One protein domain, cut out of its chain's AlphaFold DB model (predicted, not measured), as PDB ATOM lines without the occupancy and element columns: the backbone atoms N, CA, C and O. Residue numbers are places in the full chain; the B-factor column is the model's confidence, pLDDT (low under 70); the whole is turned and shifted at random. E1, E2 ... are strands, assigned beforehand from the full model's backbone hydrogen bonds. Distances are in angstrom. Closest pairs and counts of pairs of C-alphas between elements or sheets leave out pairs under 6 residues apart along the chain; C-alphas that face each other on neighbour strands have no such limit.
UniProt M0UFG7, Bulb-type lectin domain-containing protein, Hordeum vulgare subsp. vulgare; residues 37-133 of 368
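This is residues 37 to 133 of the 368 residues of the protein "Bulb-type lectin domain-containing protein" of Hordeum vulgare subsp. vulgare (UniProt M0UFG7). One strongly twisted sheet of four antiparallel strands makes the core, and its three longer strands, E3, E4 and E5, bend sharply so that the sheet folds over on itself like a trough, only part of a barrel. Its edges E2 and E5 stay apart, residues 45 to 46 pair along E2, and little E1, whose centre is the farthest of the strands from the mean of the C-alphas at 15.2 A, comes near the sheet only at E2, where the C-alphas of Trp 38 and Ile 59 are 7.3 A apart. The printed part has 97 residues with no named helix and five named strands, E1 to E5 along the chain; the sheet's order is E2, E3, E4, E5, and the class is all strand, though under half of the residues, 44, are in named elements. It is compact, with a radius of gyration of the C-alphas of 13.0 A, yet elongated, spanning 37 by 23 by 22 A.

The sheet is a meander, each strand the antiparallel neighbour of the one before: E2, residues 55 to 61, E3, residues 76 to 85, E4, residues 96 to 107, and E5, residues 110 to 121. The inner strands E3 and E4 form a hairpin, their directions 136 degrees apart; N 80 and O 100 are within hydrogen-bond range at 2.9 A. E4 and E5 form a hairpin at 154 degrees, with N 103 and O 114 at 2.9 A. E2 and E3 form a hairpin at 122 degrees, with N 57 and O 83 at 2.8 A. E3 bends by 91 degrees at residue 82, E4 by 75 degrees at residue 99 and E5 by 77 degrees at residue 118. Residues 45 to 46 pair antiparallel with residues 57 to 58 of E2. E1, residues 37 to 39, pairs with no named strand; its closest C-alphas to E2 are those of Trp 38 and Ile 59, 7.3 A apart. E1 is apart from E3, E4 and E5.

E4 runs 27.7 A from C-alpha 96 at (14.297, -40.894, 32.207) to C-alpha 107. E5 measures 26.3 A and ends with C-alpha 121 at (19.236, -37.793, 30.019). E3 measures 22.1 A, E2 15.4 A and E1 6.5 A, with C-alpha 37 at (15.064, -35.717, 47.450).

The two C-alphas farthest apart, those of Ser 68 and Asp 125, are 38.5 A apart, while those of Ile 37 and Ser 133 are 6.6 A apart. The printed part has no cut. The links E1 to E2 and E2 to E3 are long, E3 to E4 is short and E4 to E5 is tight. Mean pLDDT of the printed part is 73.5; residues 48 to 52, 60 to 74, 107 to 110 and 121 to 126 are under 70.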
ATOM      1  N   ILE A  37      15.464 -34.530  48.219       80.81
ATOM      2  CA  ILE A  37      15.064 -35.717  47.450       80.81
ATOM      3  C   ILE A  37      13.784 -35.424  46.663       80.81
ATOM      4  O   ILE A  37      12.753 -35.072  47.236       80.81
ATOM      5  N   TRP A  38      13.820 -35.658  45.354       86.62
ATOM      6  CA  TRP A  38      12.664 -35.612  44.464       86.62
ATOM      7  C   TRP A  38      12.255 -37.017  44.054       86.62
ATOM      8  O   TRP A  38      13.039 -37.752  43.458       86.62
ATOM      9  N   ARG A  39      11.006 -37.388  44.337       88.56
ATOM     10  CA  ARG A  39      10.448 -38.693  43.966       88.56
ATOM     11  C   ARG A  39       9.630 -38.583  42.689       88.56
ATOM     12  O   ARG A  39       8.765 -37.721  42.584       88.56
ATOM     13  N   ASN A  40       9.875 -39.487  41.752       88.19
ATOM     14  CA  ASN A  40       9.139 -39.653  40.511       88.19
ATOM     15  C   ASN A  40       7.717 -40.153  40.798       88.19
ATOM     16  O   ASN A  40       7.440 -41.344  40.691       88.19
ATOM     17  N   ASN A  41       6.823 -39.256  41.200       87.12
ATOM     18  CA  ASN A  41       5.412 -39.555  41.421       87.12
ATOM     19  C   ASN A  41       4.545 -38.300  41.172       87.12
ATOM     20  O   ASN A  41       5.093 -37.216  40.939       87.12
ATOM     21  N   PRO A  42       3.201 -38.396  41.227       82.94
ATOM     22  CA  PRO A  42       2.308 -37.274  40.929       82.94
ATOM     23  C   PRO A  42       2.385 -36.096  41.911       82.94
ATOM     24  O   PRO A  42       1.723 -35.087  41.682       82.94
ATOM     25  N   SER A  43       3.156 -36.203  43.004       80.12
ATOM     26  CA  SER A  43       3.389 -35.071  43.912       80.12
ATOM     27  C   SER A  43       4.331 -34.023  43.319       80.12
ATOM     28  O   SER A  43       4.285 -32.864  43.731       80.12
ATOM     29  N   LEU A  44       5.161 -34.407  42.340       78.19
ATOM     30  CA  LEU A  44       5.933 -33.446  41.568       78.19
ATOM     31  C   LEU A  44       5.014 -32.651  40.644       78.19
ATOM     32  O   LEU A  44       4.043 -33.165  40.076       78.19
ATOM     33  N   LEU A  45       5.378 -31.384  40.464       75.62
ATOM     34  CA  LEU A  45       4.749 -30.509  39.490       75.62
ATOM     35  C   LEU A  45       4.858 -31.176  38.123       75.62
ATOM     36  O   LEU A  45       5.952 -31.532  37.698       75.62
ATOM     37  N   HIS A  46       3.740 -31.392  37.451       73.62
ATOM     38  CA  HIS A  46       3.724 -32.073  36.169       73.62
ATOM     39  C   HIS A  46       3.018 -31.219  35.134       73.62
ATOM     40  O   HIS A  46       2.197 -30.362  35.459       73.62
ATOM     41  N   ASN A  47       3.389 -31.433  33.880       73.44
ATOM     42  CA  ASN A  47       2.722 -30.780  32.772       73.44
ATOM     43  C   ASN A  47       1.275 -31.282  32.651       73.44
ATOM     44  O   ASN A  47       1.050 -32.487  32.697       73.44
ATOM     45  N   ILE A  48       0.326 -30.362  32.468       66.56
ATOM     46  CA  ILE A  48      -1.108 -30.652  32.285       66.56
ATOM     47  C   ILE A  48      -1.523 -30.154  30.891       66.56
ATOM     48  O   ILE A  48      -2.445 -29.362  30.734       66.56
ATOM     49  N   SER A  49      -0.746 -30.503  29.861       65.31
ATOM     50  CA  SER A  49      -1.005 -30.032  28.496       65.31
ATOM     51  C   SER A  49      -2.216 -30.756  27.895       65.31
ATOM     52  O   SER A  49      -2.329 -31.960  28.058       65.31
ATOM     53  N   PRO A  50      -3.093 -30.077  27.133       55.00
ATOM     54  CA  PRO A  50      -4.224 -30.740  26.478       55.00
ATOM     55  C   PRO A  50      -3.811 -31.830  25.468       55.00
ATOM     56  O   PRO A  50      -4.596 -32.734  25.191       55.00
ATOM     57  N   ASP A  51      -2.585 -31.753  24.936       58.94
ATOM     58  CA  ASP A  51      -1.992 -32.736  24.024       58.94
ATOM     59  C   ASP A  51      -0.999 -33.646  24.787       58.94
ATOM     60  O   ASP A  51       0.221 -33.510  24.651       58.94
ATOM     61  N   ASP A  52      -1.516 -34.546  25.632       62.56
ATOM     62  CA  ASP A  52      -0.774 -35.447  26.543       62.56
ATOM     63  C   ASP A  52       0.018 -36.568  25.827       62.56
ATOM     64  O   ASP A  52      -0.059 -37.744  26.178       62.56
ATOM     65  N   ASN A  53       0.814 -36.251  24.809       77.62
ATOM     66  CA  ASN A  53       1.674 -37.247  24.150       77.62
ATOM     67  C   ASN A  53       2.994 -37.508  24.902       77.62
ATOM     68  O   ASN A  53       3.848 -38.250  24.413       77.62
ATOM     69  N   PHE A  54       3.186 -36.892  26.069       83.81
ATOM     70  CA  PHE A  54       4.337 -37.104  26.941       83.81
ATOM     71  C   PHE A  54       3.980 -36.823  28.407       83.81
ATOM     72  O   PHE A  54       3.108 -36.008  28.699       83.81
ATOM     73  N   SER A  55       4.718 -37.440  29.327       85.81
ATOM     74  CA  SER A  55       4.671 -37.153  30.759       85.81
ATOM     75  C   SER A  55       5.959 -36.451  31.166       85.81
ATOM     76  O   SER A  55       7.057 -36.921  30.854       85.81
ATOM     77  N   LEU A  56       5.843 -35.311  31.848       86.06
ATOM     78  CA  LEU A  56       6.981 -34.578  32.393       86.06
ATOM     79  C   LEU A  56       6.684 -34.156  33.831       86.06
ATOM     80  O   LEU A  56       5.782 -33.352  34.059       86.06
ATOM     81  N   ARG A  57       7.477 -34.667  34.778       87.12
ATOM     82  CA  ARG A  57       7.472 -34.292  36.198       87.12
ATOM     83  C   ARG A  57       8.680 -33.421  36.488       87.12
ATOM     84  O   ARG A  57       9.818 -33.877  36.426       87.12
ATOM     85  N   ILE A  58       8.413 -32.159  36.756       81.56
ATOM     86  CA  ILE A  58       9.342 -31.042  36.742       81.56
ATOM     87  C   ILE A  58       9.959 -30.869  38.132       81.56
ATOM     88  O   ILE A  58       9.260 -30.856  39.143       81.56
ATOM     89  N   ILE A  59      11.279 -30.699  38.157       78.25
ATOM     90  CA  ILE A  59      12.081 -30.450  39.361       78.25
ATOM     91  C   ILE A  59      12.703 -29.048  39.320       78.25
ATOM     92  O   ILE A  59      12.672 -28.337  40.321       78.25
ATOM     93  N   LEU A  60      13.202 -28.603  38.159       64.12
ATOM     94  CA  LEU A  60      13.703 -27.237  37.966       64.12
ATOM     95  C   LEU A  60      13.138 -26.637  36.676       64.12
ATOM     96  O   LEU A  60      13.518 -27.078  35.586       64.12
ATOM     97  N   PRO A  61      12.306 -25.592  36.752       51.94
ATOM     98  CA  PRO A  61      12.204 -24.627  35.676       51.94
ATOM     99  C   PRO A  61      13.235 -23.513  35.907       51.94
ATOM    100  O   PRO A  61      13.316 -22.932  36.991       51.94
ATOM    101  N   LYS A  62      14.017 -23.169  34.877       45.25
ATOM    102  CA  LYS A  62      14.698 -21.867  34.865       45.25
ATOM    103  C   LYS A  62      13.608 -20.793  34.866       45.25
ATOM    104  O   LYS A  62      12.665 -20.914  34.087       45.25
ATOM    105  N   GLU A  63      13.726 -19.766  35.713       46.06
ATOM    106  CA  GLU A  63      12.818 -18.613  35.701       46.06
ATOM    107  C   GLU A  63      12.805 -17.977  34.306       46.06
ATOM    108  O   GLU A  63      13.654 -17.159  33.953       46.06
ATOM    109  N   ALA A  64      11.834 -18.362  33.483       43.03
ATOM    110  CA  ALA A  64      11.364 -17.493  32.433       43.03
ATOM    111  C   ALA A  64      10.543 -16.429  33.157       43.03
ATOM    112  O   ALA A  64       9.572 -16.757  33.837       43.03
ATOM    113  N   PHE A  65      10.955 -15.167  33.063       43.09
ATOM    114  CA  PHE A  65      10.118 -14.035  33.442       43.09
ATOM    115  C   PHE A  65       8.788 -14.166  32.691       43.09
ATOM    116  O   PHE A  65       8.682 -13.779  31.531       43.09
ATOM    117  N   MET A  66       7.784 -14.770  33.324       48.12
ATOM    118  CA  MET A  66       6.467 -14.918  32.729       48.12
ATOM    119  C   MET A  66       5.729 -13.602  32.915       48.12
ATOM    120  O   MET A  66       4.985 -13.395  33.871       48.12
ATOM    121  N   THR A  67       5.919 -12.700  31.958       49.12
ATOM    122  CA  THR A  67       4.805 -11.854  31.540       49.12
ATOM    123  C   THR A  67       3.656 -12.794  31.158       49.12
ATOM    124  O   THR A  67       3.886 -13.845  30.571       49.12
ATOM    125  N   SER A  68       2.419 -12.513  31.569       55.50
ATOM    126  CA  SER A  68       1.282 -13.391  31.254       55.50
ATOM    127  C   SER A  68       1.121 -13.504  29.737       55.50
ATOM    128  O   SER A  68       0.786 -12.510  29.084       55.50
ATOM    129  N   VAL A  69       1.362 -14.688  29.177       58.75
ATOM    130  CA  VAL A  69       1.282 -14.910  27.735       58.75
ATOM    131  C   VAL A  69       0.107 -15.823  27.414       58.75
ATOM    132  O   VAL A  69       0.231 -17.041  27.437       58.75
ATOM    133  N   ASN A  70      -1.033 -15.222  27.077       62.62
ATOM    134  CA  ASN A  70      -2.336 -15.894  26.999       62.62
ATOM    135  C   ASN A  70      -2.558 -16.804  25.761       62.62
ATOM    136  O   ASN A  70      -3.709 -17.002  25.371       62.62
ATOM    137  N   SER A  71      -1.520 -17.326  25.089       67.06
ATOM    138  CA  SER A  71      -1.719 -18.200  23.913       67.06
ATOM    139  C   SER A  71      -0.506 -19.053  23.526       67.06
ATOM    140  O   SER A  71       0.614 -18.540  23.529       67.06
ATOM    141  N   TYR A  72      -0.761 -20.262  23.006       64.44
ATOM    142  CA  TYR A  72       0.219 -21.174  22.385       64.44
ATOM    143  C   TYR A  72       1.152 -20.487  21.367       64.44
ATOM    144  O   TYR A  72       2.353 -20.717  21.358       64.44
ATOM    145  N   TYR A  73       0.627 -19.562  20.554       67.00
ATOM    146  CA  TYR A  73       1.397 -18.845  19.522       67.00
ATOM    147  C   TYR A  73       2.451 -17.870  20.054       67.00
ATOM    148  O   TYR A  73       3.274 -17.381  19.286       67.00
ATOM    149  N   ASN A  74       2.415 -17.570  21.349       66.94
ATOM    150  CA  ASN A  74       3.346 -16.656  21.995       66.94
ATOM    151  C   ASN A  74       4.242 -17.401  23.008       66.94
ATOM    152  O   ASN A  74       4.844 -16.775  23.875       66.94
ATOM    153  N   SER A  75       4.336 -18.734  22.916       71.88
ATOM    154  CA  SER A  75       5.147 -19.553  23.819       71.88
ATOM    155  C   SER A  75       6.600 -19.075  23.887       71.88
ATOM    156  O   SER A  75       7.224 -18.795  22.861       71.88
ATOM    157  N   ILE A  76       7.156 -19.034  25.092       70.31
ATOM    158  CA  ILE A  76       8.539 -18.642  25.341       70.31
ATOM    159  C   ILE A  76       9.398 -19.913  25.416       70.31
ATOM    160  O   ILE A  76       9.039 -20.842  26.145       70.31
ATOM    161  N   PRO A  77      10.534 -19.981  24.701       71.19
ATOM    162  CA  PRO A  77      11.452 -21.105  24.814       71.19
ATOM    163  C   PRO A  77      12.118 -21.125  26.194       71.19
ATOM    164  O   PRO A  77      12.620 -20.105  26.672       71.19
ATOM    165  N   SER A  78      12.148 -22.293  26.830       72.06
ATOM    166  CA  SER A  78      12.727 -22.482  28.157       72.06
ATOM    167  C   SER A  78      13.397 -23.848  28.303       72.06
ATOM    168  O   SER A  78      13.299 -24.721  27.441       72.06
ATOM    169  N   PHE A  79      14.091 -24.018  29.424       70.94
ATOM    170  CA  PHE A  79      14.659 -25.291  29.844       70.94
ATOM    171  C   PHE A  79      13.899 -25.824  31.054       70.94
ATOM    172  O   PHE A  79      13.615 -25.079  31.998       70.94
ATOM    173  N   ALA A  80      13.629 -27.124  31.032       75.69
ATOM    174  CA  ALA A  80      13.082 -27.871  32.153       75.69
ATOM    175  C   ALA A  80      14.007 -29.037  32.510       75.69
ATOM    176  O   ALA A  80      14.690 -29.598  31.653       75.69
ATOM    177  N   CYS A  81      14.014 -29.410  33.782       80.94
ATOM    178  CA  CYS A  81      14.695 -30.596  34.286       80.94
ATOM    179  C   CYS A  81      13.709 -31.437  35.093       80.94
ATOM    180  O   CYS A  81      12.943 -30.877  35.885       80.94
ATOM    181  N   GLY A  82      13.720 -32.755  34.903       87.19
ATOM    182  CA  GLY A  82      12.805 -33.643  35.608       87.19
ATOM    183  C   GLY A  82      12.703 -35.051  35.032       87.19
ATOM    184  O   GLY A  82      13.477 -35.437  34.156       87.19
ATOM    185  N   PHE A  83      11.735 -35.825  35.521       89.69
ATOM    186  CA  PHE A  83      11.436 -37.157  34.997       89.69
ATOM    187  C   PHE A  83      10.544 -37.046  33.765       89.69
ATOM    188  O   PHE A  83       9.462 -36.463  33.822       89.69
ATOM    189  N   PHE A  84      10.998 -37.618  32.658       89.25
ATOM    190  CA  PHE A  84      10.334 -37.566  31.366       89.25
ATOM    191  C   PHE A  84      10.012 -38.968  30.853       89.25
ATOM    192  O   PHE A  84      10.837 -39.875  30.950       89.25
ATOM    193  N   CYS A  85       8.836 -39.114  30.252       87.94
ATOM    194  CA  CYS A  85       8.417 -40.298  29.521       87.94
ATOM    195  C   CYS A  85       7.737 -39.888  28.206       87.94
ATOM    196  O   CYS A  85       6.860 -39.021  28.183       87.94
ATOM    197  N   ALA A  86       8.140 -40.524  27.103       79.69
ATOM    198  CA  ALA A  86       7.636 -40.266  25.751       79.69
ATOM    199  C   ALA A  86       6.346 -41.057  25.453       79.69
ATOM    200  O   ALA A  86       6.273 -41.810  24.482       79.69
ATOM    201  N   GLY A  87       5.348 -40.912  26.320       76.75
ATOM    202  CA  GLY A  87       4.031 -41.526  26.189       76.75
ATOM    203  C   GLY A  87       2.995 -40.767  27.008       76.75
ATOM    204  O   GLY A  87       3.342 -39.901  27.814       76.75
ATOM    205  N   ALA A  88       1.718 -41.083  26.810       74.06
ATOM    206  CA  ALA A  88       0.665 -40.495  27.626       74.06
ATOM    207  C   ALA A  88       0.859 -40.866  29.097       74.06
ATOM    208  O   ALA A  88       1.303 -41.977  29.404       74.06
ATOM    209  N   VAL A  89       0.475 -39.965  30.004       74.31
ATOM    210  CA  VAL A  89       0.619 -40.147  31.460       74.31
ATOM    211  C   VAL A  89       0.038 -41.488  31.930       74.31
ATOM    212  O   VAL A  89       0.629 -42.148  32.777       74.31
ATOM    213  N   SER A  90      -1.068 -41.938  31.330       76.19
ATOM    214  CA  SER A  90      -1.733 -43.214  31.633       76.19
ATOM    215  C   SER A  90      -0.973 -44.470  31.185       76.19
ATOM    216  O   SER A  90      -1.349 -45.573  31.571       76.19
ATOM    217  N   THR A  91       0.063 -44.317  30.363       76.62
ATOM    218  CA  THR A  91       0.853 -45.408  29.759       76.62
ATOM    219  C   THR A  91       2.338 -45.350  30.123       76.62
ATOM    220  O   THR A  91       3.128 -46.150  29.629       76.62
ATOM    221  N   CYS A  92       2.734 -44.390  30.960       81.44
ATOM    222  CA  CYS A  92       4.128 -44.144  31.303       81.44
ATOM    223  C   CYS A  92       4.583 -44.959  32.515       81.44
ATOM    224  O   CYS A  92       4.370 -44.547  33.654       81.44
ATOM    225  N   ASP A  93       5.294 -46.056  32.241       81.12
ATOM    226  CA  ASP A  93       5.940 -46.900  33.257       81.12
ATOM    227  C   ASP A  93       7.472 -46.777  33.269       81.12
ATOM    228  O   ASP A  93       8.119 -47.283  34.183       81.12
ATOM    229  N   ASP A  94       8.063 -46.125  32.266       83.62
ATOM    230  CA  ASP A  94       9.510 -46.007  32.073       83.62
ATOM    231  C   ASP A  94       9.908 -44.536  31.955       83.62
ATOM    232  O   ASP A  94       9.560 -43.851  30.991       83.62
ATOM    233  N   TYR A  95      10.650 -44.045  32.946       86.25
ATOM    234  CA  TYR A  95      11.037 -42.645  33.058       86.25
ATOM    235  C   TYR A  95      12.542 -42.458  32.917       86.25
ATOM    236  O   TYR A  95      13.357 -43.204  33.464       86.25
ATOM    237  N   ILE A  96      12.922 -41.379  32.243       84.44
ATOM    238  CA  ILE A  96      14.297 -40.894  32.207       84.44
ATOM    239  C   ILE A  96      14.397 -39.559  32.937       84.44
ATOM    240  O   ILE A  96      13.622 -38.641  32.679       84.44
ATOM    241  N   PHE A  97      15.375 -39.410  33.822       86.69
ATOM    242  CA  PHE A  97      15.709 -38.111  34.389       86.69
ATOM    243  C   PHE A  97      16.486 -37.298  33.353       86.69
ATOM    244  O   PHE A  97      17.545 -37.727  32.892       86.69
ATOM    245  N   SER A  98      15.939 -36.158  32.933       81.56
ATOM    246  CA  SER A  98      16.395 -35.447  31.739       81.56
ATOM    247  C   SER A  98      16.364 -33.932  31.885       81.56
ATOM    248  O   SER A  98      15.541 -33.375  32.609       81.56
ATOM    249  N   VAL A  99      17.239 -33.272  31.124       78.19
ATOM    250  CA  VAL A  99      17.142 -31.845  30.805       78.19
ATOM    251  C   VAL A  99      16.531 -31.735  29.416       78.19
ATOM    252  O   VAL A  99      16.957 -32.420  28.482       78.19
ATOM    253  N   LEU A 100      15.522 -30.881  29.286       76.06
ATOM    254  CA  LEU A 100      14.730 -30.728  28.077       76.06
ATOM    255  C   LEU A 100      14.630 -29.258  27.687       76.06
ATOM    256  O   LEU A 100      14.521 -28.379  28.545       76.06
ATOM    257  N   PHE A 101      14.625 -29.012  26.385       77.50
ATOM    258  CA  PHE A 101      14.108 -27.777  25.822       77.50
ATOM    259  C   PHE A 101      12.590 -27.898  25.678       77.50
ATOM    260  O   PHE A 101      12.083 -28.942  25.270       77.50
ATOM    261  N   VAL A 102      11.865 -26.851  26.059       78.38
ATOM    262  CA  VAL A 102      10.398 -26.825  26.084       78.38
ATOM    263  C   VAL A 102       9.893 -25.441  25.705       78.38
ATOM    264  O   VAL A 102      10.518 -24.426  26.013       78.38
ATOM    265  N   SER A 103       8.732 -25.391  25.067       79.62
ATOM    266  CA  SER A 103       8.000 -24.145  24.845       79.62
ATOM    267  C   SER A 103       6.968 -23.960  25.955       79.62
ATOM    268  O   SER A 103       6.238 -24.897  26.280       79.62
ATOM    269  N   VAL A 104       6.949 -22.775  26.571       75.94
ATOM    270  CA  VAL A 104       6.179 -22.496  27.794       75.94
ATOM    271  C   VAL A 104       5.201 -21.349  27.574       75.94
ATOM    272  O   VAL A 104       5.582 -20.299  27.056       75.94
ATOM    273  N   TYR A 105       3.952 -21.508  28.008       73.94
ATOM    274  CA  TYR A 105       2.967 -20.420  28.057       73.94
ATOM    275  C   TYR A 105       2.104 -20.514  29.323       73.94
ATOM    276  O   TYR A 105       2.018 -21.579  29.936       73.94
ATOM    277  N   SER A 106       1.463 -19.408  29.724       73.44
ATOM    278  CA  SER A 106       0.476 -19.414  30.812       73.44
ATOM    279  C   SER A 106      -0.932 -19.137  30.339       73.44
ATOM    280  O   SER A 106      -1.180 -18.244  29.534       73.44
ATOM    281  N   PHE A 107      -1.889 -19.840  30.928       69.50
ATOM    282  CA  PHE A 107      -3.302 -19.569  30.722       69.50
ATOM    283  C   PHE A 107      -4.050 -19.739  32.044       69.50
ATOM    284  O   PHE A 107      -3.827 -20.709  32.753       69.50
ATOM    285  N   HIS A 108      -4.876 -18.757  32.423       68.69
ATOM    286  CA  HIS A 108      -5.633 -18.753  33.688       68.69
ATOM    287  C   HIS A 108      -4.825 -19.140  34.949       68.69
ATOM    288  O   HIS A 108      -5.342 -19.813  35.832       68.69
ATOM    289  N   ALA A 109      -3.584 -18.650  35.054       66.56
ATOM    290  CA  ALA A 109      -2.640 -18.928  36.148       66.56
ATOM    291  C   ALA A 109      -2.043 -20.350  36.189       66.56
ATOM    292  O   ALA A 109      -1.280 -20.653  37.103       66.56
ATOM    293  N   GLU A 110      -2.295 -21.177  35.175       68.62
ATOM    294  CA  GLU A 110      -1.589 -22.439  34.946       68.62
ATOM    295  C   GLU A 110      -0.468 -22.262  33.919       68.62
ATOM    296  O   GLU A 110      -0.528 -21.375  33.061       68.62
ATOM    297  N   VAL A 111       0.569 -23.095  34.026       72.88
ATOM    298  CA  VAL A 111       1.738 -23.093  33.138       72.88
ATOM    299  C   VAL A 111       1.747 -24.384  32.339       72.88
ATOM    300  O   VAL A 111       1.724 -25.470  32.915       72.88
ATOM    301  N   TYR A 112       1.822 -24.256  31.021       76.69
ATOM    302  CA  TYR A 112       1.808 -25.382  30.099       76.69
ATOM    303  C   TYR A 112       3.148 -25.487  29.385       76.69
ATOM    304  O   TYR A 112       3.726 -24.483  28.964       76.69
ATOM    305  N   PHE A 113       3.606 -26.723  29.228       79.19
ATOM    306  CA  PHE A 113       4.819 -27.084  28.515       79.19
ATOM    307  C   PHE A 113       4.437 -27.894  27.283       79.19
ATOM    308  O   PHE A 113       3.625 -28.816  27.357       79.19
ATOM    309  N   HIS A 114       5.036 -27.588  26.143       79.12
ATOM    310  CA  HIS A 114       4.838 -28.372  24.931       79.12
ATOM    311  C   HIS A 114       6.118 -28.446  24.105       79.12
ATOM    312  O   HIS A 114       7.098 -27.742  24.370       79.12
ATOM    313  N   SER A 115       6.090 -29.328  23.107       81.50
ATOM    314  CA  SER A 115       7.212 -29.594  22.205       81.50
ATOM    315  C   SER A 115       8.512 -29.943  22.956       81.50
ATOM    316  O   SER A 115       9.506 -29.234  22.796       81.50
ATOM    317  N   PRO A 116       8.516 -30.983  23.818       81.00
ATOM    318  CA  PRO A 116       9.697 -31.341  24.587       81.00
ATOM    319  C   PRO A 116      10.776 -31.938  23.683       81.00
ATOM    320  O   PRO A 116      10.552 -32.920  22.978       81.00
ATOM    321  N   GLU A 117      11.979 -31.391  23.776       77.00
ATOM    322  CA  GLU A 117      13.166 -31.939  23.136       77.00
ATOM    323  C   GLU A 117      14.185 -32.305  24.212       77.00
ATOM    324  O   GLU A 117      14.719 -31.445  24.914       77.00
ATOM    325  N   VAL A 118      14.453 -33.604  24.369       73.25
ATOM    326  CA  VAL A 118      15.449 -34.095  25.328       73.25
ATOM    327  C   VAL A 118      16.838 -33.683  24.847       73.25
ATOM    328  O   VAL A 118      17.354 -34.227  23.870       73.25
ATOM    329  N   VAL A 119      17.469 -32.755  25.564       70.25
ATOM    330  CA  VAL A 119      18.846 -32.327  25.284       70.25
ATOM    331  C   VAL A 119      19.862 -33.199  26.024       70.25
ATOM    332  O   VAL A 119      20.972 -33.417  25.537       70.25
ATOM    333  N   TRP A 120      19.476 -33.764  27.174       73.12
ATOM    334  CA  TRP A 120      20.298 -34.690  27.956       73.12
ATOM    335  C   TRP A 120      19.439 -35.597  28.854       73.12
ATOM    336  O   TRP A 120      18.379 -35.177  29.301       73.12
ATOM    337  N   SER A 121      19.909 -36.816  29.146       66.06
ATOM    338  CA  SER A 121      19.236 -37.793  30.019       66.06
ATOM    339  C   SER A 121      20.252 -38.609  30.827       66.06
ATOM    340  O   SER A 121      21.226 -39.086  30.237       66.06
ATOM    341  N   ALA A 122      19.994 -38.836  32.115       66.56
ATOM    342  CA  ALA A 122      20.883 -39.550  33.036       66.56
ATOM    343  C   ALA A 122      20.883 -41.074  32.842       66.56
ATOM    344  O   ALA A 122      21.913 -41.719  32.987       66.56
ATOM    345  N   ASN A 123      19.729 -41.647  32.501       65.44
ATOM    346  CA  ASN A 123      19.471 -43.087  32.574       65.44
ATOM    347  C   ASN A 123      18.779 -43.614  31.303       65.44
ATOM    348  O   ASN A 123      17.823 -44.378  31.362       65.44
ATOM    349  N   ARG A 124      19.246 -43.181  30.122       62.59
ATOM    350  CA  ARG A 124      18.605 -43.485  28.826       62.59
ATOM    351  C   ARG A 124      18.428 -44.981  28.558       62.59
ATOM    352  O   ARG A 124      17.401 -45.381  28.024       62.59
ATOM    353  N   ASP A 125      19.447 -45.763  28.899       53.47
ATOM    354  CA  ASP A 125      19.509 -47.196  28.594       53.47
ATOM    355  C   ASP A 125      18.869 -48.050  29.703       53.47
ATOM    356  O   ASP A 125      18.633 -49.239  29.514       53.47
ATOM    357  N   HIS A 126      18.546 -47.423  30.842       61.50
ATOM    358  CA  HIS A 126      17.903 -48.043  32.000       61.50
ATOM    359  C   HIS A 126      16.855 -47.085  32.592       61.50
ATOM    360  O   HIS A 126      17.117 -46.412  33.598       61.50
ATOM    361  N   PRO A 127      15.681 -46.965  31.950       74.69
ATOM    362  CA  PRO A 127      14.587 -46.164  32.476       74.69
ATOM    363  C   PRO A 127      14.202 -46.625  33.882       74.69
ATOM    364  O   PRO A 127      14.162 -47.820  34.171       74.69
ATOM    365  N   VAL A 128      13.931 -45.663  34.755       80.69
ATOM    366  CA  VAL A 128      13.490 -45.925  36.124       80.69
ATOM    367  C   VAL A 128      11.973 -45.962  36.193       80.69
ATOM    368  O   VAL A 128      11.279 -45.368  35.363       80.69
ATOM    369  N   LYS A 129      11.452 -46.650  37.203       85.06
ATOM    370  CA  LYS A 129      10.014 -46.801  37.404       85.06
ATOM    371  C   LYS A 129       9.414 -45.635  38.192       85.06
ATOM    372  O   LYS A 129      10.091 -44.702  38.641       85.06
ATOM    373  N   GLU A 130       8.098 -45.691  38.344       85.25
ATOM    374  CA  GLU A 130       7.369 -44.891  39.324       85.25
ATOM    375  C   GLU A 130       8.020 -45.018  40.715       85.25
ATOM    376  O   GLU A 130       8.482 -46.089  41.099       85.25
ATOM    377  N   ASN A 131       8.036 -43.931  41.483       85.31
ATOM    378  CA  ASN A 131       8.647 -43.794  42.812       85.31
ATOM    379  C   ASN A 131      10.180 -43.843  42.897       85.31
ATOM    380  O   ASN A 131      10.703 -43.642  43.996       85.31
ATOM    381  N   ALA A 132      10.897 -44.001  41.781       83.31
ATOM    382  CA  ALA A 132      12.333 -43.725  41.726       83.31
ATOM    383  C   ALA A 132      12.639 -42.296  42.192       83.31
ATOM    384  O   ALA A 132      11.783 -41.414  42.103       83.31
ATOM    385  N   SER A 133      13.839 -42.032  42.699       83.19
ATOM    386  CA  SER A 133      14.145 -40.722  43.279       83.19
ATOM    387  C   SER A 133      15.469 -40.158  42.826       83.19
ATOM    388  O   SER A 133      16.439 -40.883  42.694       83.19
TER     389      SER A 133